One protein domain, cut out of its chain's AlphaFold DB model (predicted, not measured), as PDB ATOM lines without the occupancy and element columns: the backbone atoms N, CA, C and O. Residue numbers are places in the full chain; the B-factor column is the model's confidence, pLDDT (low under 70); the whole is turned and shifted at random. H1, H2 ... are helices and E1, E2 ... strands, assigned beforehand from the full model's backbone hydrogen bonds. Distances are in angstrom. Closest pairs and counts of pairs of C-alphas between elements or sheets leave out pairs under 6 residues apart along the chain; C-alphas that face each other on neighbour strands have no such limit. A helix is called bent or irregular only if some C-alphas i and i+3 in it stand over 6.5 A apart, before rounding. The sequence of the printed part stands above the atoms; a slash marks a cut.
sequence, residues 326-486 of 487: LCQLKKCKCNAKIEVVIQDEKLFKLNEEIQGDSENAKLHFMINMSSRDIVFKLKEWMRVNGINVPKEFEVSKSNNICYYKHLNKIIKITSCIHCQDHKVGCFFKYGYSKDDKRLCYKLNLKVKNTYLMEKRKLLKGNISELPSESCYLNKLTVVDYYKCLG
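This is residues 326 to 486 of the 487 residues of an uncharacterized protein of Hanseniaspora guilliermondii (UniProt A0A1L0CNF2). A small, strongly twisted sheet of four strands (E1 E4 E3 E2) has the helix H2 over its strands E3 and E2, with H3 packed on H2 and itself off the sheet, while the short helices H1 and H4 lie off the sheet, beyond the end where E4 runs out. H5, H7 and H8 gather to one side, where H7 grazes the sheet, and the stretch of residues 447 to 457, most of it in H6, sticks out free. The printed part has 161 residues with eight named helices and four named strands, in the order H1 E1 H2 E2 H3 E3 E4 H4 H5 H6 H7 H8, and its class is mixed, helices and strands. The neighbour strands are antiparallel throughout. The whole is compact, with a radius of gyration of the C-alphas of 16.4 A and spans of 48 by 42 by 25 A.

In the sheet, E1 is residues 337 to 343, 17.1 A from first to last C-alpha, beginning at C-alpha 337 at (154.238, 131.602, 107.045). E4 is residues 409 to 414, 16.0 A long; E3 is residues 401 to 406, 15.5 A; E2 is residues 364 to 367. H2 is residues 345 to 355 and H3 residues 372 to 384, each 18.2 A long; H2 is irregular, its C-alphas 348 and 351 being 7.2 A apart. H1 is residues 326 to 329, with C-alpha 326 at (165.925, 127.854, 98.892), and H4 is residues 417 to 421. H5 is residues 434 to 446, 19.2 A long. H6 is residues 451 to 458, H7 residues 472 to 475, and H8 residues 478 to 485, ending at C-alpha 485 at (172.625, 152.281, 118.419).

The sheet runs E1 E4 E3 E2, with E1 and E2 as edge strands; it is only just strongly twisted, its C-alphas lying up to 4.4 A off their best plane. E1 and E4 stand at 159 degrees, with N 339 and O 412 at 2.9 A. E4 and E3 are a hairpin at 157 degrees, with N 404 and O 411 at 2.8 A. E3 and E2 stand at 142 degrees, with N 367 and O 403 at 2.8 A. H2 on one face of the sheet makes two layers, a sheet and a helix over it, at a height of 9.4 A over the sheet. H2 touches H3, opposite ways at a steep tilt of 36 degrees, only just past shallow; the closest C-alphas are those of Ile 354 and Lys 377, 6.1 A apart. H3 is not on the sheet. H7 only grazes the sheet with its residues 472 to 475; its closest C-alpha pair with E2 is His 364 and Asn 474, 4.7 A. H5 and H8 only just touch, with 3 pairs of C-alphas within 8 A, made by residue 443 of H5 alone; the closest are those of Leu 443 and Cys 484, 6.8 A, and the lines are about perpendicular at 88 degrees. H1 and H4 only just touch, with 3 such pairs, the closest being the C-alphas of Leu 326 and Cys 419, 7.0 A. H6 is apart from H5, H7 and H8. Every O i to N i+4 pair is within hydrogen-bond range in H3, H4 and H8; H5 has 8 of 9, H2 3 of 7 with 5 of 8 O i to N i+3 pairs, H6 1 of 4 with 2 of 5, and H1 and H7 are too short for an i+4 pair.

The two C-alphas farthest apart are those of Gly 386 and Lys 460, 48.9 A. The printed part has no cut. The links H3 to E3, H4 to H5 and H6 to H7 are long, with 16, 12 and 13 residues. The mean pLDDT of the printed part is 80.4, and 37 residues are under 70: 356 to 360, 395 to 397, 444 to 471 and 473.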
ATOM      1  N   LEU A 326     166.132 128.918  99.876       89.31
ATOM      2  CA  LEU A 326     165.925 127.854  98.892       89.31
ATOM      3  C   LEU A 326     165.024 128.322  97.742       89.31
ATOM      4  O   LEU A 326     165.368 128.149  96.575       89.31
ATOM      5  N   CYS A 327     163.893 128.963  98.053       90.81
ATOM      6  CA  CYS A 327     162.988 129.483  97.028       90.81
ATOM      7  C   CYS A 327     163.604 130.632  96.223       90.81
ATOM      8  O   CYS A 327     163.304 130.774  95.039       90.81
ATOM      9  N   GLN A 328     164.463 131.453  96.836       88.12
ATOM     10  CA  GLN A 328     165.230 132.469  96.112       88.12
ATOM     11  C   GLN A 328     166.202 131.823  95.122       88.12
ATOM     12  O   GLN A 328     166.223 132.225  93.959       88.12
ATOM     13  N   LEU A 329     166.948 130.802  95.558       85.12
ATOM     14  CA  LEU A 329     167.894 130.068  94.714       85.12
ATOM     15  C   LEU A 329     167.181 129.403  93.528       85.12
ATOM     16  O   LEU A 329     167.588 129.576  92.384       85.12
ATOM     17  N   LYS A 330     166.066 128.715  93.795       86.81
ATOM     18  CA  LYS A 330     165.245 128.045  92.773       86.81
ATOM     19  C   LYS A 330     164.348 128.988  91.968       86.81
ATOM     20  O   LYS A 330     163.643 128.542  91.071       86.81
ATOM     21  N   LYS A 331     164.330 130.284  92.302       88.31
ATOM     22  CA  LYS A 331     163.446 131.309  91.720       88.31
ATOM     23  C   LYS A 331     161.943 130.960  91.765       88.31
ATOM     24  O   LYS A 331     161.164 131.578  91.041       88.31
ATOM     25  N   CYS A 332     161.502 130.065  92.652       88.00
ATOM     26  CA  CYS A 332     160.095 129.681  92.807       88.00
ATOM     27  C   CYS A 332     159.330 130.580  93.805       88.00
ATOM     28  O   CYS A 332     159.905 131.475  94.446       88.00
ATOM     29  N   LYS A 333     158.004 130.386  93.898       89.75
ATOM     30  CA  LYS A 333     157.130 131.100  94.843       89.75
ATOM     31  C   LYS A 333     157.304 130.496  96.238       89.75
ATOM     32  O   LYS A 333     157.174 129.293  96.414       89.75
ATOM     33  N   CYS A 334     157.597 131.333  97.228       91.25
ATOM     34  CA  CYS A 334     157.678 130.911  98.625       91.25
ATOM     35  C   CYS A 334     156.328 131.170  99.301       91.25
ATOM     36  O   CYS A 334     155.824 132.288  99.222       91.25
ATOM     37  N   ASN A 335     155.758 130.155  99.949       92.50
ATOM     38  CA  ASN A 335     154.542 130.257 100.762       92.50
ATOM     39  C   ASN A 335     154.813 129.967 102.249       92.50
ATOM     40  O   ASN A 335     153.960 129.422 102.941       92.50
ATOM     41  N   ALA A 336     156.017 130.290 102.729       92.94
ATOM     42  CA  ALA A 336     156.335 130.188 104.148       92.94
ATOM     43  C   ALA A 336     155.474 131.176 104.949       92.94
ATOM     44  O   ALA A 336     155.285 132.317 104.518       92.94
ATOM     45  N   LYS A 337     154.986 130.748 106.115       92.38
ATOM     46  CA  LYS A 337     154.238 131.602 107.045       92.38
ATOM     47  C   LYS A 337     155.154 132.000 108.192       92.38
ATOM     48  O   LYS A 337     155.861 131.153 108.732       92.38
ATOM     49  N   ILE A 338     155.162 133.282 108.532       91.94
ATOM     50  CA  ILE A 338     155.979 133.837 109.610       91.94
ATOM     51  C   ILE A 338     155.026 134.533 110.575       91.94
ATOM     52  O   ILE A 338     154.320 135.456 110.177       91.94
ATOM     53  N   GLU A 339     155.001 134.078 111.820       92.19
ATOM     54  CA  GLU A 339     154.134 134.587 112.880       92.19
ATOM     55  C   GLU A 339     155.007 135.086 114.033       92.19
ATOM     56  O   GLU A 339     155.935 134.399 114.462       92.19
ATOM     57  N   VAL A 340     154.738 136.292 114.531       92.88
ATOM     58  CA  VAL A 340     155.363 136.783 115.766       92.88
ATOM     59  C   VAL A 340     154.503 136.289 116.917       92.88
ATOM     60  O   VAL A 340     153.354 136.699 117.040       92.88
ATOM     61  N   VAL A 341     155.052 135.385 117.723       93.62
ATOM     62  CA  VAL A 341     154.329 134.770 118.840       93.62
ATOM     63  C   VAL A 341     154.400 135.672 120.069       93.62
ATOM     64  O   VAL A 341     153.410 135.863 120.764       93.62
ATOM     65  N   ILE A 342     155.584 136.230 120.331       93.50
ATOM     66  CA  ILE A 342     155.850 137.115 121.469       93.50
ATOM     67  C   ILE A 342     156.752 138.243 120.988       93.50
ATOM     68  O   ILE A 342     157.692 138.008 120.223       93.50
ATOM     69  N   GLN A 343     156.483 139.454 121.457       92.88
ATOM     70  CA  GLN A 343     157.347 140.612 121.289       92.88
ATOM     71  C   GLN A 343     157.436 141.339 122.629       92.88
ATOM     72  O   GLN A 343     156.443 141.889 123.090       92.88
ATOM     73  N   ASP A 344     158.616 141.311 123.238       91.88
ATOM     74  CA  ASP A 344     158.878 141.885 124.559       91.88
ATOM     75  C   ASP A 344     160.363 142.259 124.656       91.88
ATOM     76  O   ASP A 344     161.229 141.505 124.211       91.88
ATOM     77  N   GLU A 345     160.675 143.420 125.223       87.00
ATOM     78  CA  GLU A 345     162.050 143.907 125.391       87.00
ATOM     79  C   GLU A 345     162.890 143.002 126.299       87.00
ATOM     80  O   GLU A 345     164.089 142.834 126.069       87.00
ATOM     81  N   LYS A 346     162.264 142.321 127.265       87.44
ATOM     82  CA  LYS A 346     162.955 141.391 128.169       87.44
ATOM     83  C   LYS A 346     163.595 140.217 127.421       87.44
ATOM     84  O   LYS A 346     164.588 139.658 127.885       87.44
ATOM     85  N   LEU A 347     163.112 139.884 126.217       86.06
ATOM     86  CA  LEU A 347     163.631 138.778 125.398       86.06
ATOM     87  C   LEU A 347     165.091 138.946 124.962       86.06
ATOM     88  O   LEU A 347     165.699 137.969 124.513       86.06
ATOM     89  N   PHE A 348     165.685 140.137 125.080       80.19
ATOM     90  CA  PHE A 348     167.112 140.299 124.799       80.19
ATOM     91  C   PHE A 348     167.983 139.406 125.694       80.19
ATOM     92  O   PHE A 348     168.907 138.783 125.164       80.19
ATOM     93  N   LYS A 349     167.622 139.264 126.979       78.31
ATOM     94  CA  LYS A 349     168.350 138.478 127.995       78.31
ATOM     95  C   LYS A 349     168.076 136.974 127.943       78.31
ATOM     96  O   LYS A 349     168.799 136.187 128.540       78.31
ATOM     97  N   LEU A 350     167.094 136.550 127.143       80.62
ATOM     98  CA  LEU A 350     166.663 135.151 127.056       80.62
ATOM     99  C   LEU A 350     167.810 134.165 126.772       80.62
ATOM    100  O   LEU A 350     167.767 133.022 127.220       80.62
ATOM    101  N   ASN A 351     168.813 134.573 125.984       76.88
ATOM    102  CA  ASN A 351     169.899 133.668 125.609       76.88
ATOM    103  C   ASN A 351     170.781 133.295 126.805       76.88
ATOM    104  O   ASN A 351     171.135 132.129 126.948       76.88
ATOM    105  N   GLU A 352     171.096 134.275 127.651       74.38
ATOM    106  CA  GLU A 352     171.919 134.085 128.850       74.38
ATOM    107  C   GLU A 352     171.230 133.102 129.799       74.38
ATOM    108  O   GLU A 352     171.845 132.160 130.287       74.38
ATOM    109  N   GLU A 353     169.917 133.250 129.972       71.50
ATOM    110  CA  GLU A 353     169.147 132.467 130.940       71.50
ATOM    111  C   GLU A 353     168.828 131.041 130.453       71.50
ATOM    112  O   GLU A 353     168.804 130.096 131.244       71.50
ATOM    113  N   ILE A 354     168.612 130.839 129.146       76.50
ATOM    114  CA  ILE A 354     168.275 129.510 128.605       76.50
ATOM    115  C   ILE A 354     169.520 128.699 128.239       76.50
ATOM    116  O   ILE A 354     169.545 127.491 128.501       76.50
ATOM    117  N   GLN A 355     170.519 129.327 127.607       73.00
ATOM    118  CA  GLN A 355     171.712 128.635 127.102       73.00
ATOM    119  C   GLN A 355     172.909 128.719 128.057       73.00
ATOM    120  O   GLN A 355     173.781 127.864 127.965       73.00
ATOM    121  N   GLY A 356     172.933 129.671 128.998       68.19
ATOM    122  CA  GLY A 356     174.050 129.852 129.936       68.19
ATOM    123  C   GLY A 356     175.254 130.601 129.354       68.19
ATOM    124  O   GLY A 356     176.248 130.783 130.052       68.19
ATOM    125  N   ASP A 357     175.175 131.059 128.102       68.56
ATOM    126  CA  ASP A 357     176.251 131.793 127.431       68.56
ATOM    127  C   ASP A 357     176.177 133.287 127.796       68.56
ATOM    128  O   ASP A 357     175.510 134.068 127.110       68.56
ATOM    129  N   SER A 358     176.848 133.682 128.881       64.69
ATOM    130  CA  SER A 358     176.850 135.060 129.401       64.69
ATOM    131  C   SER A 358     177.596 136.062 128.512       64.69
ATOM    132  O   SER A 358     177.218 137.225 128.445       64.69
ATOM    133  N   GLU A 359     178.643 135.637 127.801       65.38
ATOM    134  CA  GLU A 359     179.536 136.589 127.125       65.38
ATOM    135  C   GLU A 359     179.103 136.960 125.700       65.38
ATOM    136  O   GLU A 359     179.577 137.953 125.159       65.38
ATOM    137  N   ASN A 360     178.187 136.211 125.072       67.94
ATOM    138  CA  ASN A 360     177.809 136.432 123.671       67.94
ATOM    139  C   ASN A 360     176.336 136.097 123.399       67.94
ATOM    140  O   ASN A 360     176.016 135.238 122.571       67.94
ATOM    141  N   ALA A 361     175.419 136.800 124.071       78.94
ATOM    142  CA  ALA A 361     173.988 136.661 123.828       78.94
ATOM    143  C   ALA A 361     173.662 136.891 122.341       78.94
ATOM    144  O   ALA A 361     173.723 138.014 121.829       78.94
ATOM    145  N   LYS A 362     173.313 135.820 121.621       83.50
ATOM    146  CA  LYS A 362     173.019 135.905 120.187       83.50
ATOM    147  C   LYS A 362     171.699 136.640 119.972       83.50
ATOM    148  O   LYS A 362     170.683 136.389 120.639       83.50
ATOM    149  N   LEU A 363     171.680 137.542 118.992       82.31
ATOM    150  CA  LEU A 363     170.453 138.220 118.571       82.31
ATOM    151  C   LEU A 363     169.477 137.253 117.914       82.31
ATOM    152  O   LEU A 363     168.268 137.479 117.959       82.31
ATOM    153  N   HIS A 364     169.995 136.189 117.309       86.69
ATOM    154  CA  HIS A 364     169.194 135.185 116.648       86.69
ATOM    155  C   HIS A 364     169.664 133.781 117.010       86.69
ATOM    156  O   HIS A 364     170.851 133.481 116.924       86.69
ATOM    157  N   PHE A 365     168.730 132.928 117.424       87.62
ATOM    158  CA  PHE A 365     168.988 131.506 117.614       87.62
ATOM    159  C   PHE A 365     167.707 130.691 117.447       87.62
ATOM    160  O   PHE A 365     166.591 131.186 117.637       87.62
ATOM    161  N   MET A 366     167.875 129.428 117.063       89.12
ATOM    162  CA  MET A 366     166.776 128.476 116.945       89.12
ATOM    163  C   MET A 366     166.412 127.941 118.329       89.12
ATOM    164  O   MET A 366     167.268 127.425 119.045       89.12
ATOM    165  N   ILE A 367     165.138 128.036 118.692       90.81
ATOM    166  CA  ILE A 367     164.622 127.450 119.926       90.81
ATOM    167  C   ILE A 367     164.310 125.989 119.630       90.81
ATOM    168  O   ILE A 367     163.396 125.672 118.862       90.81
ATOM    169  N   ASN A 368     165.082 125.082 120.228       89.38
ATOM    170  CA  ASN A 368     164.861 123.658 120.054       89.38
ATOM    171  C   ASN A 368     163.655 123.193 120.882       89.38
ATOM    172  O   ASN A 368     163.801 122.648 121.975       89.38
ATOM    173  N   MET A 369     162.464 123.337 120.300       89.88
ATOM    174  CA  MET A 369     161.203 122.823 120.846       89.88
ATOM    175  C   MET A 369     161.185 121.296 121.012       89.88
ATOM    176  O   MET A 369     160.251 120.746 121.597       89.88
ATOM    177  N   SER A 370     162.200 120.585 120.499       88.62
ATOM    178  CA  SER A 370     162.334 119.156 120.748       88.62
ATOM    179  C   SER A 370     162.882 118.813 122.126       88.62
ATOM    180  O   SER A 370     162.568 117.723 122.612       88.62
ATOM    181  N   SER A 371     163.664 119.712 122.726       89.62
ATOM    182  CA  SER A 371     164.250 119.537 124.053       89.62
ATOM    183  C   SER A 371     163.258 119.981 125.124       89.62
ATOM    184  O   SER A 371     162.860 121.145 125.164       89.62
ATOM    185  N   ARG A 372     162.856 119.049 125.996       89.31
ATOM    186  CA  ARG A 372     161.935 119.350 127.103       89.31
ATOM    187  C   ARG A 372     162.539 120.368 128.065       89.31
ATOM    188  O   ARG A 372     161.818 121.266 128.484       89.31
ATOM    189  N   ASP A 373     163.839 120.285 128.326       90.00
ATOM    190  CA  ASP A 373     164.542 121.171 129.259       90.00
ATOM    191  C   ASP A 373     164.537 122.618 128.766       90.00
ATOM    192  O   ASP A 373     164.235 123.537 129.520       90.00
ATOM    193  N   ILE A 374     164.794 122.829 127.469       88.88
ATOM    194  CA  ILE A 374     164.766 124.168 126.860       88.88
ATOM    195  C   ILE A 374     163.352 124.747 126.909       88.88
ATOM    196  O   ILE A 374     163.176 125.916 127.241       88.88
ATOM    197  N   VAL A 375     162.336 123.938 126.598       90.62
ATOM    198  CA  VAL A 375     160.934 124.375 126.650       90.62
ATOM    199  C   VAL A 375     160.507 124.682 128.085       90.62
ATOM    200  O   VAL A 375     159.802 125.662 128.307       90.62
ATOM    201  N   PHE A 376     160.937 123.875 129.055       90.75
ATOM    202  CA  PHE A 376     160.668 124.103 130.471       90.75
ATOM    203  C   PHE A 376     161.294 125.418 130.942       90.75
ATOM    204  O   PHE A 376     160.556 126.288 131.403       90.75
ATOM    205  N   LYS A 377     162.600 125.616 130.706       91.56
ATOM    206  CA  LYS A 377     163.310 126.868 131.022       91.56
ATOM    207  C   LYS A 377     162.664 128.080 130.358       91.56
ATOM    208  O   LYS A 377     162.487 129.107 130.994       91.56
ATOM    209  N   LEU A 378     162.253 127.959 129.093       91.31
ATOM    210  CA  LEU A 378     161.560 129.029 128.373       91.31
ATOM    211  C   LEU A 378     160.223 129.399 129.034       91.31
ATOM    212  O   LEU A 378     159.919 130.579 129.187       91.31
ATOM    213  N   LYS A 379     159.419 128.403 129.426       92.44
ATOM    214  CA  LYS A 379     158.131 128.631 130.100       92.44
ATOM    215  C   LYS A 379     158.316 129.225 131.490       92.44
ATOM    216  O   LYS A 379     157.569 130.121 131.867       92.44
ATOM    217  N   GLU A 380     159.284 128.721 132.244       92.50
ATOM    218  CA  GLU A 380     159.640 129.244 133.559       92.50
ATOM    219  C   GLU A 380     160.098 130.700 133.459       92.50
ATOM    220  O   GLU A 380     159.531 131.563 134.126       92.50
ATOM    221  N   TRP A 381     161.004 130.994 132.524       92.19
ATOM    222  CA  TRP A 381     161.459 132.347 132.221       92.19
ATOM    223  C   TRP A 381     160.301 133.297 131.905       92.19
ATOM    224  O   TRP A 381     160.230 134.398 132.451       92.19
ATOM    225  N   MET A 382     159.360 132.867 131.056       93.00
ATOM    226  CA  MET A 382     158.175 133.663 130.726       93.00
ATOM    227  C   MET A 382     157.330 133.958 131.967       93.00
ATOM    228  O   MET A 382     156.942 135.105 132.168       93.00
ATOM    229  N   ARG A 383     157.090 132.959 132.827       92.88
ATOM    230  CA  ARG A 383     156.317 133.139 134.068       92.88
ATOM    231  C   ARG A 383     156.994 134.114 135.026       92.88
ATOM    232  O   ARG A 383     156.327 135.019 135.514       92.88
ATOM    233  N   VAL A 384     158.301 133.967 135.247       93.44
ATOM    234  CA  VAL A 384     159.091 134.858 136.117       93.44
ATOM    235  C   VAL A 384     159.049 136.302 135.608       93.44
ATOM    236  O   VAL A 384     158.938 137.238 136.392       93.44
ATOM    237  N   ASN A 385     159.065 136.492 134.288       90.62
ATOM    238  CA  ASN A 385     159.036 137.816 133.671       90.62
ATOM    239  C   ASN A 385     157.623 138.398 133.469       90.62
ATOM    240  O   ASN A 385     157.507 139.509 132.941       90.62
ATOM    241  N   GLY A 386     156.568 137.689 133.893       91.88
ATOM    242  CA  GLY A 386     155.172 138.114 133.742       91.88
ATOM    243  C   GLY A 386     154.645 138.049 132.303       91.88
ATOM    244  O   GLY A 386     153.702 138.755 131.959       91.88
ATOM    245  N   ILE A 387     155.261 137.233 131.445       91.50
ATOM    246  CA  ILE A 387     154.871 137.048 130.045       91.50
ATOM    247  C   ILE A 387     153.905 135.865 129.956       91.50
ATOM    248  O   ILE A 387     154.221 134.745 130.365       91.50
ATOM    249  N   ASN A 388     152.727 136.100 129.376       91.12
ATOM    250  CA  ASN A 388     151.749 135.043 129.128       91.12
ATOM    251  C   ASN A 388     152.340 133.988 128.198       91.12
ATOM    252  O   ASN A 388     152.734 134.317 127.083       91.12
ATOM    253  N   VAL A 389     152.364 132.727 128.640       91.06
ATOM    254  CA  VAL A 389     152.875 131.597 127.855       91.06
ATOM    255  C   VAL A 389     151.866 131.241 126.757       91.06
ATOM    256  O   VAL A 389     150.747 130.826 127.064       91.06
ATOM    257  N   PRO A 390     152.230 131.357 125.469       90.81
ATOM    258  CA  PRO A 390     151.360 130.952 124.372       90.81
ATOM    259  C   PRO A 390     151.034 129.457 124.419       90.81
ATOM    260  O   PRO A 390     151.926 128.620 124.573       90.81
ATOM    261  N   LYS A 391     149.759 129.121 124.181       89.06
ATOM    262  CA  LYS A 391     149.256 127.732 124.118       89.06
ATOM    263  C   LYS A 391     150.017 126.868 123.105       89.06
ATOM    264  O   LYS A 391     150.129 125.658 123.255       89.06
ATOM    265  N   GLU A 392     150.598 127.489 122.081       85.31
ATOM    266  CA  GLU A 392     151.393 126.804 121.056       85.31
ATOM    267  C   GLU A 392     152.661 126.132 121.611       85.31
ATOM    268  O   GLU A 392     153.165 125.184 121.015       85.31
ATOM    269  N   PHE A 393     153.161 126.569 122.772       85.56
ATOM    270  CA  PHE A 393     154.276 125.909 123.453       85.56
ATOM    271  C   PHE A 393     153.843 124.674 124.261       85.56
ATOM    272  O   PHE A 393     154.687 123.999 124.858       85.56
ATOM    273  N   GLU A 394     152.545 124.372 124.344       80.75
ATOM    274  CA  GLU A 394     152.009 123.221 125.080       80.75
ATOM    275  C   GLU A 394     151.863 121.977 124.200       80.75
ATOM    276  O   GLU A 394     152.089 120.870 124.685       80.75
ATOM    277  N   VAL A 395     151.553 122.138 122.908       67.00
ATOM    278  CA  VAL A 395     151.084 121.028 122.068       67.00
ATOM    279  C   VAL A 395     151.949 120.824 120.822       67.00
ATOM    280  O   VAL A 395     151.782 121.473 119.798       67.00
ATOM    281  N   SER A 396     152.798 119.796 120.906       58.28
ATOM    282  CA  SER A 396     153.325 118.951 119.818       58.28
ATOM    283  C   SER A 396     154.195 119.556 118.698       58.28
ATOM    284  O   SER A 396     153.974 120.623 118.133       58.28
ATOM    285  N   LYS A 397     155.215 118.767 118.343       67.06
ATOM    286  CA  LYS A 397     156.221 119.032 117.315       67.06
ATOM    287  C   LYS A 397     155.645 118.712 115.936       67.06
ATOM    288  O   LYS A 397     155.611 117.553 115.536       67.06
ATOM    289  N   SER A 398     155.245 119.715 115.170       79.75
ATOM    290  CA  SER A 398     155.151 119.530 113.720       79.75
ATOM    291  C   SER A 398     156.531 119.778 113.106       79.75
ATOM    292  O   SER A 398     157.079 120.867 113.279       79.75
ATOM    293  N   ASN A 399     157.065 118.816 112.349       82.00
ATOM    294  CA  ASN A 399     158.392 118.909 111.711       82.00
ATOM    295  C   ASN A 399     158.554 120.129 110.782       82.00
ATOM    296  O   ASN A 399     159.667 120.521 110.448       82.00
ATOM    297  N   ASN A 400     157.440 120.738 110.377       90.19
ATOM    298  CA  ASN A 400     157.410 121.863 109.452       90.19
ATOM    299  C   ASN A 400     157.484 123.229 110.146       90.19
ATOM    300  O   ASN A 400     157.557 124.246 109.450       90.19
ATOM    301  N   ILE A 401     157.432 123.267 111.481       91.75
ATOM    302  CA  ILE A 401     157.436 124.503 112.264       91.75
ATOM    303  C   ILE A 401     158.762 124.640 113.004       91.75
ATOM    304  O   ILE A 401     159.191 123.742 113.727       91.75
ATOM    305  N   CYS A 402     159.387 125.803 112.851       91.38
ATOM    306  CA  CYS A 402     160.592 126.184 113.572       91.38
ATOM    307  C   CYS A 402     160.321 127.446 114.390       91.38
ATOM    308  O   CYS A 402     159.676 128.376 113.906       91.38
ATOM    309  N   TYR A 403     160.843 127.486 115.613       92.50
ATOM    310  CA  TYR A 403     160.773 128.658 116.478       92.50
ATOM    311  C   TYR A 403     162.150 129.292 116.581       92.50
ATOM    312  O   TYR A 403     163.159 128.602 116.737       92.50
ATOM    313  N   TYR A 404     162.185 130.613 116.516       91.06
ATOM    314  CA  TYR A 404     163.411 131.380 116.625       91.06
ATOM    315  C   TYR A 404     163.239 132.519 117.611       91.06
ATOM    316  O   TYR A 404     162.273 133.274 117.528       91.06
ATOM    317  N   LYS A 405     164.237 132.708 118.471       91.94
ATOM    318  CA  LYS A 405     164.453 133.997 119.121       91.94
ATOM    319  C   LYS A 405     165.107 134.914 118.097       91.94
ATOM    320  O   LYS A 405     166.075 134.532 117.440       91.94
ATOM    321  N   HIS A 406     164.560 136.101 117.906       89.38
ATOM    322  CA  HIS A 406     165.053 137.096 116.966       89.38
ATOM    323  C   HIS A 406     164.886 138.486 117.567       89.38
ATOM    324  O   HIS A 406     163.766 138.972 117.697       89.38
ATOM    325  N   LEU A 407     166.001 139.134 117.910       88.06
ATOM    326  CA  LEU A 407     166.009 140.401 118.641       88.06
ATOM    327  C   LEU A 407     165.166 140.270 119.925       88.06
ATOM    328  O   LEU A 407     165.427 139.379 120.734       88.06
ATOM    329  N   ASN A 408     164.146 141.114 120.062       90.25
ATOM    330  CA  ASN A 408     163.152 141.142 121.130       90.25
ATOM    331  C   ASN A 408     161.858 140.382 120.772       90.25
ATOM    332  O   ASN A 408     160.774 140.734 121.234       90.25
ATOM    333  N   LYS A 409     161.935 139.389 119.878       92.81
ATOM    334  CA  LYS A 409     160.771 138.643 119.380       92.81
ATOM    335  C   LYS A 409     161.021 137.146 119.399       92.81
ATOM    336  O   LYS A 409     162.129 136.688 119.121       92.81
ATOM    337  N   ILE A 410     159.965 136.378 119.639       92.94
ATOM    338  CA  ILE A 410     159.925 134.953 119.314       92.94
ATOM    339  C   ILE A 410     159.058 134.782 118.074       92.94
ATOM    340  O   ILE A 410     157.890 135.170 118.047       92.94
ATOM    341  N   ILE A 411     159.662 134.225 117.031       92.88
ATOM    342  CA  ILE A 411     159.068 134.070 115.709       92.88
ATOM    343  C   ILE A 411     158.846 132.587 115.445       92.88
ATOM    344  O   ILE A 411     159.755 131.772 115.604       92.88
ATOM    345  N   LYS A 412     157.647 132.255 114.988       93.38
ATOM    346  CA  LYS A 412     157.257 130.942 114.494       93.38
ATOM    347  C   LYS A 412     157.265 130.958 112.976       93.38
ATOM    348  O   LYS A 412     156.668 131.824 112.339       93.38
ATOM    349  N   ILE A 413     157.964 129.996 112.391       92.56
ATOM    350  CA  ILE A 413     158.124 129.866 110.947       92.56
ATOM    351  C   ILE A 413     157.557 128.528 110.522       92.56
ATOM    352  O   ILE A 413     158.105 127.479 110.856       92.56
ATOM    353  N   THR A 414     156.490 128.568 109.735       93.62
ATOM    354  CA  THR A 414     155.985 127.405 109.014       93.62
ATOM    355  C   THR A 414     156.672 127.340 107.660       93.62
ATOM    356  O   THR A 414     156.559 128.256 106.838       93.62
ATOM    357  N   SER A 415     157.401 126.254 107.423       93.88
ATOM    358  CA  SER A 415     158.156 126.054 106.190       93.88
ATOM    359  C   SER A 415     157.235 125.999 104.968       93.88
ATOM    360  O   SER A 415     156.154 125.420 105.023       93.88
ATOM    361  N   CYS A 416     157.671 126.586 103.854       94.56
ATOM    362  CA  CYS A 416     156.985 126.515 102.564       94.56
ATOM    363  C   CYS A 416     156.968 125.081 102.009       94.56
ATOM    364  O   CYS A 416     157.852 124.292 102.343       94.56
ATOM    365  N   ILE A 417     156.022 124.777 101.114       93.94
ATOM    366  CA  ILE A 417     155.838 123.432 100.526       93.94
ATOM    367  C   ILE A 417     157.146 122.926  99.910       93.94
ATOM    368  O   ILE A 417     157.626 121.858 100.257       93.94
ATOM    369  N   HIS A 418     157.814 123.765  99.113       92.25
ATOM    370  CA  HIS A 418     159.086 123.400  98.490       92.25
ATOM    371  C   HIS A 418     160.184 123.035  99.497       92.25
ATOM    372  O   HIS A 418     160.983 122.142  99.245       92.25
ATOM    373  N   CYS A 419     160.269 123.730 100.631       91.75
ATOM    374  CA  CYS A 419     161.243 123.398 101.671       91.75
ATOM    375  C   CYS A 419     160.882 122.081 102.370       91.75
ATOM    376  O   CYS A 419     161.771 121.267 102.618       91.75
ATOM    377  N   GLN A 420     159.588 121.843 102.610       92.75
ATOM    378  CA  GLN A 420     159.094 120.588 103.181       92.75
ATOM    379  C   GLN A 420     159.402 119.388 102.275       92.75
ATOM    380  O   GLN A 420     159.912 118.386 102.771       92.75
ATOM    381  N   ASP A 421     159.205 119.517 100.956       91.81
ATOM    382  CA  ASP A 421     159.532 118.474  99.966       91.81
ATOM    383  C   ASP A 421     161.012 118.065 100.035       91.81
ATOM    384  O   ASP A 421     161.377 116.903  99.855       91.81
ATOM    385  N   HIS A 422     161.878 119.032 100.343       88.38
ATOM    386  CA  HIS A 422     163.314 118.829 100.515       88.38
ATOM    387  C   HIS A 422     163.729 118.460 101.943       88.38
ATOM    388  O   HIS A 422     164.922 118.300 102.187       88.38
ATOM    389  N   LYS A 423     162.780 118.308 102.878       88.88
ATOM    390  CA  LYS A 423     163.032 118.067 104.310       88.88
ATOM    391  C   LYS A 423     163.989 119.089 104.933       88.88
ATOM    392  O   LYS A 423     164.763 118.763 105.829       88.88
ATOM    393  N   VAL A 424     163.939 120.331 104.455       86.19
ATOM    394  CA  VAL A 424     164.730 121.447 104.982       86.19
ATOM    395  C   VAL A 424     163.811 122.521 105.548       86.19
ATOM    396  O   VAL A 424     162.710 122.745 105.048       86.19
ATOM    397  N   GLY A 425     164.267 123.216 106.587       87.31
ATOM    398  CA  GLY A 425     163.563 124.379 107.120       87.31
ATOM    399  C   GLY A 425     163.586 125.569 106.154       87.31
ATOM    400  O   GLY A 425     164.443 125.686 105.273       87.31
ATOM    401  N   CYS A 426     162.643 126.497 106.320       91.06
ATOM    402  CA  CYS A 426     162.722 127.799 105.659       91.06
ATOM    403  C   CYS A 426     163.703 128.731 106.374       91.06
ATOM    404  O   CYS A 426     163.410 129.259 107.442       91.06
ATOM    405  N   PHE A 427     164.829 128.999 105.717       87.44
ATOM    406  CA  PHE A 427     165.866 129.913 106.196       87.44
ATOM    407  C   PHE A 427     165.816 131.259 105.461       87.44
ATOM    408  O   PHE A 427     165.545 131.302 104.259       87.44
ATOM    409  N   PHE A 428     166.093 132.362 106.159       87.75
ATOM    410  CA  PHE A 428     165.961 133.733 105.655       87.75
ATOM    411  C   PHE A 428     167.226 134.544 105.929       87.75
ATOM    412  O   PHE A 428     167.355 135.236 106.936       87.75
ATOM    413  N   LYS A 429     168.156 134.509 104.974       81.06
ATOM    414  CA  LYS A 429     169.527 135.008 105.124       81.06
ATOM    415  C   LYS A 429     169.645 136.399 105.762       81.06
ATOM    416  O   LYS A 429     170.548 136.616 106.559       81.06
ATOM    417  N   TYR A 430     168.754 137.328 105.416       78.19
ATOM    418  CA  TYR A 430     168.792 138.728 105.860       78.19
ATOM    419  C   TYR A 430     167.658 139.090 106.831       78.19
ATOM    420  O   TYR A 430     167.302 140.256 106.935       78.19
ATOM    421  N   GLY A 431     167.050 138.110 107.496       83.00
ATOM    422  CA  GLY A 431     165.908 138.335 108.378       83.00
ATOM    423  C   GLY A 431     164.557 138.228 107.671       83.00
ATOM    424  O   GLY A 431     164.461 138.009 106.455       83.00
ATOM    425  N   TYR A 432     163.505 138.344 108.474       83.50
ATOM    426  CA  TYR A 432     162.154 137.912 108.131       83.50
ATOM    427  C   TYR A 432     161.305 139.082 107.636       83.50
ATOM    428  O   TYR A 432     160.613 138.961 106.618       83.50
ATOM    429  N   SER A 433     161.434 140.237 108.292       84.38
ATOM    430  CA  SER A 433     160.751 141.488 107.971       84.38
ATOM    431  C   SER A 433     161.588 142.411 107.065       84.38
ATOM    432  O   SER A 433     162.760 142.158 106.768       84.38
ATOM    433  N   LYS A 434     160.983 143.503 106.575       84.44
ATOM    434  CA  LYS A 434     161.728 144.554 105.855       84.44
ATOM    435  C   LYS A 434     162.695 145.291 106.785       84.44
ATOM    436  O   LYS A 434     163.776 145.672 106.338       84.44
ATOM    437  N   ASP A 435     162.327 145.461 108.048       83.56
ATOM    438  CA  ASP A 435     163.143 146.182 109.019       83.56
ATOM    439  C   ASP A 435     164.302 145.327 109.519       83.56
ATOM    440  O   ASP A 435     165.415 145.837 109.601       83.56
ATOM    441  N   ASP A 436     164.112 144.013 109.673       82.75
ATOM    442  CA  ASP A 436     165.202 143.076 109.981       82.75
ATOM    443  C   ASP A 436     166.252 143.115 108.871       82.75
ATOM    444  O   ASP A 436     167.449 143.160 109.139       82.75
ATOM    445  N   LYS A 437     165.806 143.159 107.607       83.38
ATOM    446  CA  LYS A 437     166.700 143.304 106.453       83.38
ATOM    447  C   LYS A 437     167.465 144.611 106.512       83.38
ATOM    448  O   LYS A 437     168.677 144.602 106.327       83.38
ATOM    449  N   ARG A 438     166.785 145.729 106.774       84.12
ATOM    450  CA  ARG A 438     167.430 147.043 106.921       84.12
ATOM    451  C   ARG A 438     168.440 147.038 108.063       84.12
ATOM    452  O   ARG A 438     169.543 147.536 107.869       84.12
ATOM    453  N   LEU A 439     168.096 146.450 109.206       82.00
ATOM    454  CA  LEU A 439     168.978 146.313 110.360       82.00
ATOM    455  C   LEU A 439     170.187 145.438 110.024       82.00
ATOM    456  O   LEU A 439     171.315 145.870 110.225       82.00
ATOM    457  N   CYS A 440     169.972 144.266 109.420       78.56
ATOM    458  CA  CYS A 440     171.045 143.408 108.928       78.56
ATOM    459  C   CYS A 440     171.955 144.175 107.974       78.56
ATOM    460  O   CYS A 440     173.166 144.082 108.099       78.56
ATOM    461  N   TYR A 441     171.409 144.950 107.033       80.56
ATOM    462  CA  TYR A 441     172.227 145.766 106.142       80.56
ATOM    463  C   TYR A 441     172.992 146.852 106.898       80.56
ATOM    464  O   TYR A 441     174.169 147.019 106.616       80.56
ATOM    465  N   LYS A 442     172.389 147.549 107.868       82.69
ATOM    466  CA  LYS A 442     173.075 148.561 108.693       82.69
ATOM    467  C   LYS A 442     174.218 147.961 109.517       82.69
ATOM    468  O   LYS A 442     175.319 148.500 109.497       82.69
ATOM    469  N   LEU A 443     173.982 146.819 110.161       75.00
ATOM    470  CA  LEU A 443     174.988 146.100 110.944       75.00
ATOM    471  C   LEU A 443     176.101 145.546 110.040       75.00
ATOM    472  O   LEU A 443     177.286 145.727 110.305       75.00
ATOM    473  N   ASN A 444     175.735 144.953 108.905       68.06
ATOM    474  CA  ASN A 444     176.668 144.322 107.967       68.06
ATOM    475  C   ASN A 444     177.382 145.341 107.050       68.06
ATOM    476  O   ASN A 444     178.408 145.027 106.453       68.06
ATOM    477  N   LEU A 445     176.899 146.588 106.959       52.59
ATOM    478  CA  LEU A 445     177.593 147.692 106.284       52.59
ATOM    479  C   LEU A 445     178.927 148.028 106.965       52.59
ATOM    480  O   LEU A 445     179.839 148.462 106.265       52.59
ATOM    481  N   LYS A 446     179.072 147.762 108.273       52.59
ATOM    482  CA  LYS A 446     180.348 147.897 108.993       52.59
ATOM    483  C   LYS A 446     181.260 146.663 108.854       52.59
ATOM    484  O   LYS A 446     182.472 146.808 108.900       52.59
ATOM    485  N   VAL A 447     180.707 145.471 108.594       51.53
ATOM    486  CA  VAL A 447     181.451 144.185 108.495       51.53
ATOM    487  C   VAL A 447     181.852 143.837 107.043       51.53
ATOM    488  O   VAL A 447     182.355 142.757 106.742       51.53
ATOM    489  N   LYS A 448     181.651 144.768 106.102       47.50
ATOM    490  CA  LYS A 448     181.726 144.562 104.642       47.50
ATOM    491  C   LYS A 448     183.019 143.946 104.077       47.50
ATOM    492  O   LYS A 448     182.977 143.492 102.934       47.50
ATOM    493  N   ASN A 449     184.124 143.877 104.821       45.47
ATOM    494  CA  ASN A 449     185.408 143.419 104.277       45.47
ATOM    495  C   ASN A 449     185.707 141.918 104.416       45.47
ATOM    496  O   ASN A 449     186.472 141.397 103.612       45.47
ATOM    497  N   THR A 450     185.085 141.173 105.331       49.91
ATOM    498  CA  THR A 450     185.427 139.744 105.509       49.91
ATOM    499  C   THR A 450     184.565 138.799 104.665       49.91
ATOM    500  O   THR A 450     185.019 137.745 104.227       49.91
ATOM    501  N   TYR A 451     183.322 139.181 104.353       46.34
ATOM    502  CA  TYR A 451     182.321 138.232 103.851       46.34
ATOM    503  C   TYR A 451     182.241 138.078 102.317       46.34
ATOM    504  O   TYR A 451     181.836 137.030 101.804       46.34
ATOM    505  N   LEU A 452     182.636 139.095 101.537       50.59
ATOM    506  CA  LEU A 452     182.671 138.978 100.067       50.59
ATOM    507  C   LEU A 452     183.590 137.834  99.594       50.59
ATOM    508  O   LEU A 452     183.354 137.269  98.524       50.59
ATOM    509  N   MET A 453     184.565 137.448 100.423       49.22
ATOM    510  CA  MET A 453     185.503 136.355 100.171       49.22
ATOM    511  C   MET A 453     184.867 134.961 100.347       49.22
ATOM    512  O   MET A 453     185.079 134.095  99.499       49.22
ATOM    513  N   GLU A 454     184.012 134.745 101.356       53.91
ATOM    514  CA  GLU A 454     183.293 133.467 101.556       53.91
ATOM    515  C   GLU A 454     182.278 133.190 100.435       53.91
ATOM    516  O   GLU A 454     182.120 132.062  99.962       53.91
ATOM    517  N   LYS A 455     181.607 134.240  99.948       51.88
ATOM    518  CA  LYS A 455     180.523 134.125  98.961       51.88
ATOM    519  C   LYS A 455     180.983 133.581  97.598       51.88
ATOM    520  O   LYS A 455     180.169 132.995  96.887       51.88
ATOM    521  N   ARG A 456     182.261 133.744  97.225       53.25
ATOM    522  CA  ARG A 456     182.812 133.175  95.977       53.25
ATOM    523  C   ARG A 456     182.957 131.651  96.024       53.25
ATOM    524  O   ARG A 456     182.904 131.037  94.963       53.25
ATOM    525  N   LYS A 457     183.090 131.043  97.209       53.38
ATOM    526  CA  LYS A 457     183.217 129.583  97.351       53.38
ATOM    527  C   LYS A 457     181.862 128.863  97.266       53.38
ATOM    528  O   LYS A 457     181.776 127.822  96.634       53.38
ATOM    529  N   LEU A 458     180.792 129.469  97.789       53.81
ATOM    530  CA  LEU A 458     179.441 128.876  97.852       53.81
ATOM    531  C   LEU A 458     178.651 128.881  96.530       53.81
ATOM    532  O   LEU A 458     177.672 128.157  96.389       53.81
ATOM    533  N   LEU A 459     179.030 129.705  95.548       53.34
ATOM    534  CA  LEU A 459     178.263 129.861  94.298       53.34
ATOM    535  C   LEU A 459     178.395 128.681  93.315       53.34
ATOM    536  O   LEU A 459     177.772 128.721  92.257       53.34
ATOM    537  N   LYS A 460     179.166 127.640  93.656       55.84
ATOM    538  CA  LYS A 460     179.296 126.406  92.861       55.84
ATOM    539  C   LYS A 460     178.616 125.178  93.496       55.84
ATOM    540  O   LYS A 460     178.691 124.101  92.920       55.84
ATOM    541  N   GLY A 461     177.976 125.337  94.656       50.66
ATOM    542  CA  GLY A 461     177.640 124.235  95.559       50.66
ATOM    543  C   GLY A 461     176.256 123.610  95.402       50.66
ATOM    544  O   GLY A 461     175.274 124.281  95.077       50.66
ATOM    545  N   ASN A 462     176.192 122.313  95.703       60.12
ATOM    546  CA  ASN A 462     174.983 121.497  95.792       60.12
ATOM    547  C   ASN A 462     173.964 122.072  96.799       60.12
ATOM    548  O   ASN A 462     174.318 122.800  97.721       60.12
ATOM    549  N   ILE A 463     172.683 121.697  96.685       60.16
ATOM    550  CA  ILE A 463     171.611 122.108  97.625       60.16
ATOM    551  C   ILE A 463     171.969 121.770  99.090       60.16
ATOM    552  O   ILE A 463     171.531 122.467 100.003       60.16
ATOM    553  N   SER A 464     172.795 120.744  99.311       60.12
ATOM    554  CA  SER A 464     173.336 120.342 100.615       60.12
ATOM    555  C   SER A 464     174.308 121.350 101.243       60.12
ATOM    556  O   SER A 464     174.522 121.297 102.447       60.12
ATOM    557  N   GLU A 465     174.877 122.270 100.462       62.78
ATOM    558  CA  GLU A 465     175.780 123.333 100.933       62.78
ATOM    559  C   GLU A 465     175.038 124.635 101.264       62.78
ATOM    560  O   GLU A 465     175.653 125.656 101.584       62.78
ATOM    561  N   LEU A 466     173.702 124.635 101.176       59.03
ATOM    562  CA  LEU A 466     172.924 125.763 101.665       59.03
ATOM    563  C   LEU A 466     173.228 125.963 103.154       59.03
ATOM    564  O   LEU A 466     173.213 124.991 103.910       59.03
ATOM    565  N   PRO A 467     173.478 127.210 103.592       59.22
ATOM    566  CA  PRO A 467     173.734 127.473 104.994       59.22
ATOM    567  C   PRO A 467     172.556 126.946 105.813       59.22
ATOM    568  O   PRO A 467     171.409 127.345 105.590       59.22
ATOM    569  N   SER A 468     172.864 126.049 106.749       61.44
ATOM    570  CA  SER A 468     171.930 125.527 107.753       61.44
ATOM    571  C   SER A 468     171.428 126.627 108.689       61.44
ATOM    572  O   SER A 468     170.436 126.457 109.396       61.44
ATOM    573  N   GLU A 469     172.107 127.772 108.685       61.12
ATOM    574  CA  GLU A 469     171.788 128.909 109.522       61.12
ATOM    575  C   GLU A 469     170.783 129.858 108.870       61.12
ATOM    576  O   GLU A 469     170.908 130.310 107.725       61.12
ATOM    577  N   SER A 470     169.773 130.187 109.668       59.47
ATOM    578  CA  SER A 470     168.591 130.934 109.275       59.47
ATOM    579  C   SER A 470     168.870 132.379 108.903       59.47
ATOM    580  O   SER A 470     168.161 132.877 108.040       59.47
ATOM    581  N   CYS A 471     169.861 133.053 109.496       65.06
ATOM    582  CA  CYS A 471     170.083 134.487 109.295       65.06
ATOM    583  C   CYS A 471     171.497 134.924 109.707       65.06
ATOM    584  O   CYS A 471     172.041 134.401 110.676       65.06
ATOM    585  N   TYR A 472     172.058 135.958 109.060       71.19
ATOM    586  CA  TYR A 472     173.304 136.606 109.517       71.19
ATOM    587  C   TYR A 472     173.257 137.095 110.963       71.19
ATOM    588  O   TYR A 472     174.302 137.228 111.590       71.19
ATOM    589  N   LEU A 473     172.062 137.354 111.494       69.50
ATOM    590  CA  LEU A 473     171.887 137.739 112.890       69.50
ATOM    591  C   LEU A 473     172.336 136.655 113.876       69.50
ATOM    592  O   LEU A 473     172.532 136.981 115.036       69.50
ATOM    593  N   ASN A 474     172.555 135.408 113.439       73.81
ATOM    594  CA  ASN A 474     173.169 134.378 114.285       73.81
ATOM    595  C   ASN A 474     174.605 134.728 114.690       73.81
ATOM    596  O   ASN A 474     175.063 134.295 115.743       73.81
ATOM    597  N   LYS A 475     175.312 135.498 113.853       78.44
ATOM    598  CA  LYS A 475     176.679 135.956 114.127       78.44
ATOM    599  C   LYS A 475     176.715 137.251 114.938       78.44
ATOM    600  O   LYS A 475     177.791 137.667 115.337       78.44
ATOM    601  N   LEU A 476     175.568 137.906 115.114       79.38
ATOM    602  CA  LEU A 476     175.479 139.199 115.778       79.38
ATOM    603  C   LEU A 476     175.056 139.003 117.230       79.38
ATOM    604  O   LEU A 476     174.114 138.262 117.534       79.38
ATOM    605  N   THR A 477     175.757 139.695 118.114       84.81
ATOM    606  CA  THR A 477     175.509 139.688 119.552       84.81
ATOM    607  C   THR A 477     174.653 140.881 119.967       84.81
ATOM    608  O   THR A 477     174.490 141.857 119.229       84.81
ATOM    609  N   VAL A 478     174.084 140.814 121.169       83.56
ATOM    610  CA  VAL A 478     173.399 141.954 121.798       83.56
ATOM    611  C   VAL A 478     174.336 143.167 121.917       83.56
ATOM    612  O   VAL A 478     173.905 144.293 121.673       83.56
ATOM    613  N   VAL A 479     175.628 142.942 122.175       83.56
ATOM    614  CA  VAL A 479     176.654 143.998 122.224       83.56
ATOM    615  C   VAL A 479     176.795 144.700 120.870       83.56
ATOM    616  O   VAL A 479     176.784 145.929 120.809       83.56
ATOM    617  N   ASP A 480     176.843 143.945 119.767       83.62
ATOM    618  CA  ASP A 480     176.912 144.522 118.413       83.62
ATOM    619  C   ASP A 480     175.698 145.402 118.099       83.62
ATOM    620  O   ASP A 480     175.808 146.425 117.415       83.62
ATOM    621  N   TYR A 481     174.527 144.997 118.596       83.44
ATOM    622  CA  TYR A 481     173.291 145.749 118.434       83.44
ATOM    623  C   TYR A 481     173.332 147.083 119.187       83.44
ATOM    624  O   TYR A 481     173.092 148.119 118.564       83.44
ATOM    625  N   TYR A 482     173.700 147.089 120.473       83.88
ATOM    626  CA  TYR A 482     173.820 148.329 121.254       83.88
ATOM    627  C   TYR A 482     174.905 149.260 120.702       83.88
ATOM    628  O   TYR A 482     174.640 150.438 120.458       83.88
ATOM    629  N   LYS A 483     176.057 148.708 120.305       85.06
ATOM    630  CA  LYS A 483     177.118 149.466 119.625       85.06
ATOM    631  C   LYS A 483     176.643 150.115 118.321       85.06
ATOM    632  O   LYS A 483     177.142 151.165 117.918       85.06
ATOM    633  N   CYS A 484     175.690 149.503 117.617       81.44
ATOM    634  CA  CYS A 484     175.085 150.102 116.427       81.44
ATOM    635  C   CYS A 484     174.123 151.249 116.754       81.44
ATOM    636  O   CYS A 484     173.978 152.153 115.929       81.44
ATOM    637  N   LEU A 485     173.472 151.202 117.914       80.81
ATOM    638  CA  LEU A 485     172.625 152.281 118.419       80.81
ATOM    639  C   LEU A 485     173.440 153.440 119.011       80.81
ATOM    640  O   LEU A 485     172.890 154.522 119.182       80.81
ATOM    641  N   GLY A 486     174.741 153.239 119.250       81.69
ATOM    642  CA  GLY A 486     175.597 154.220 119.919       81.69
ATOM    643  C   GLY A 486     175.372 154.255 121.430       81.69
ATOM    644  O   GLY A 486     175.580 155.301 122.037       81.69
TER     645      GLY A 486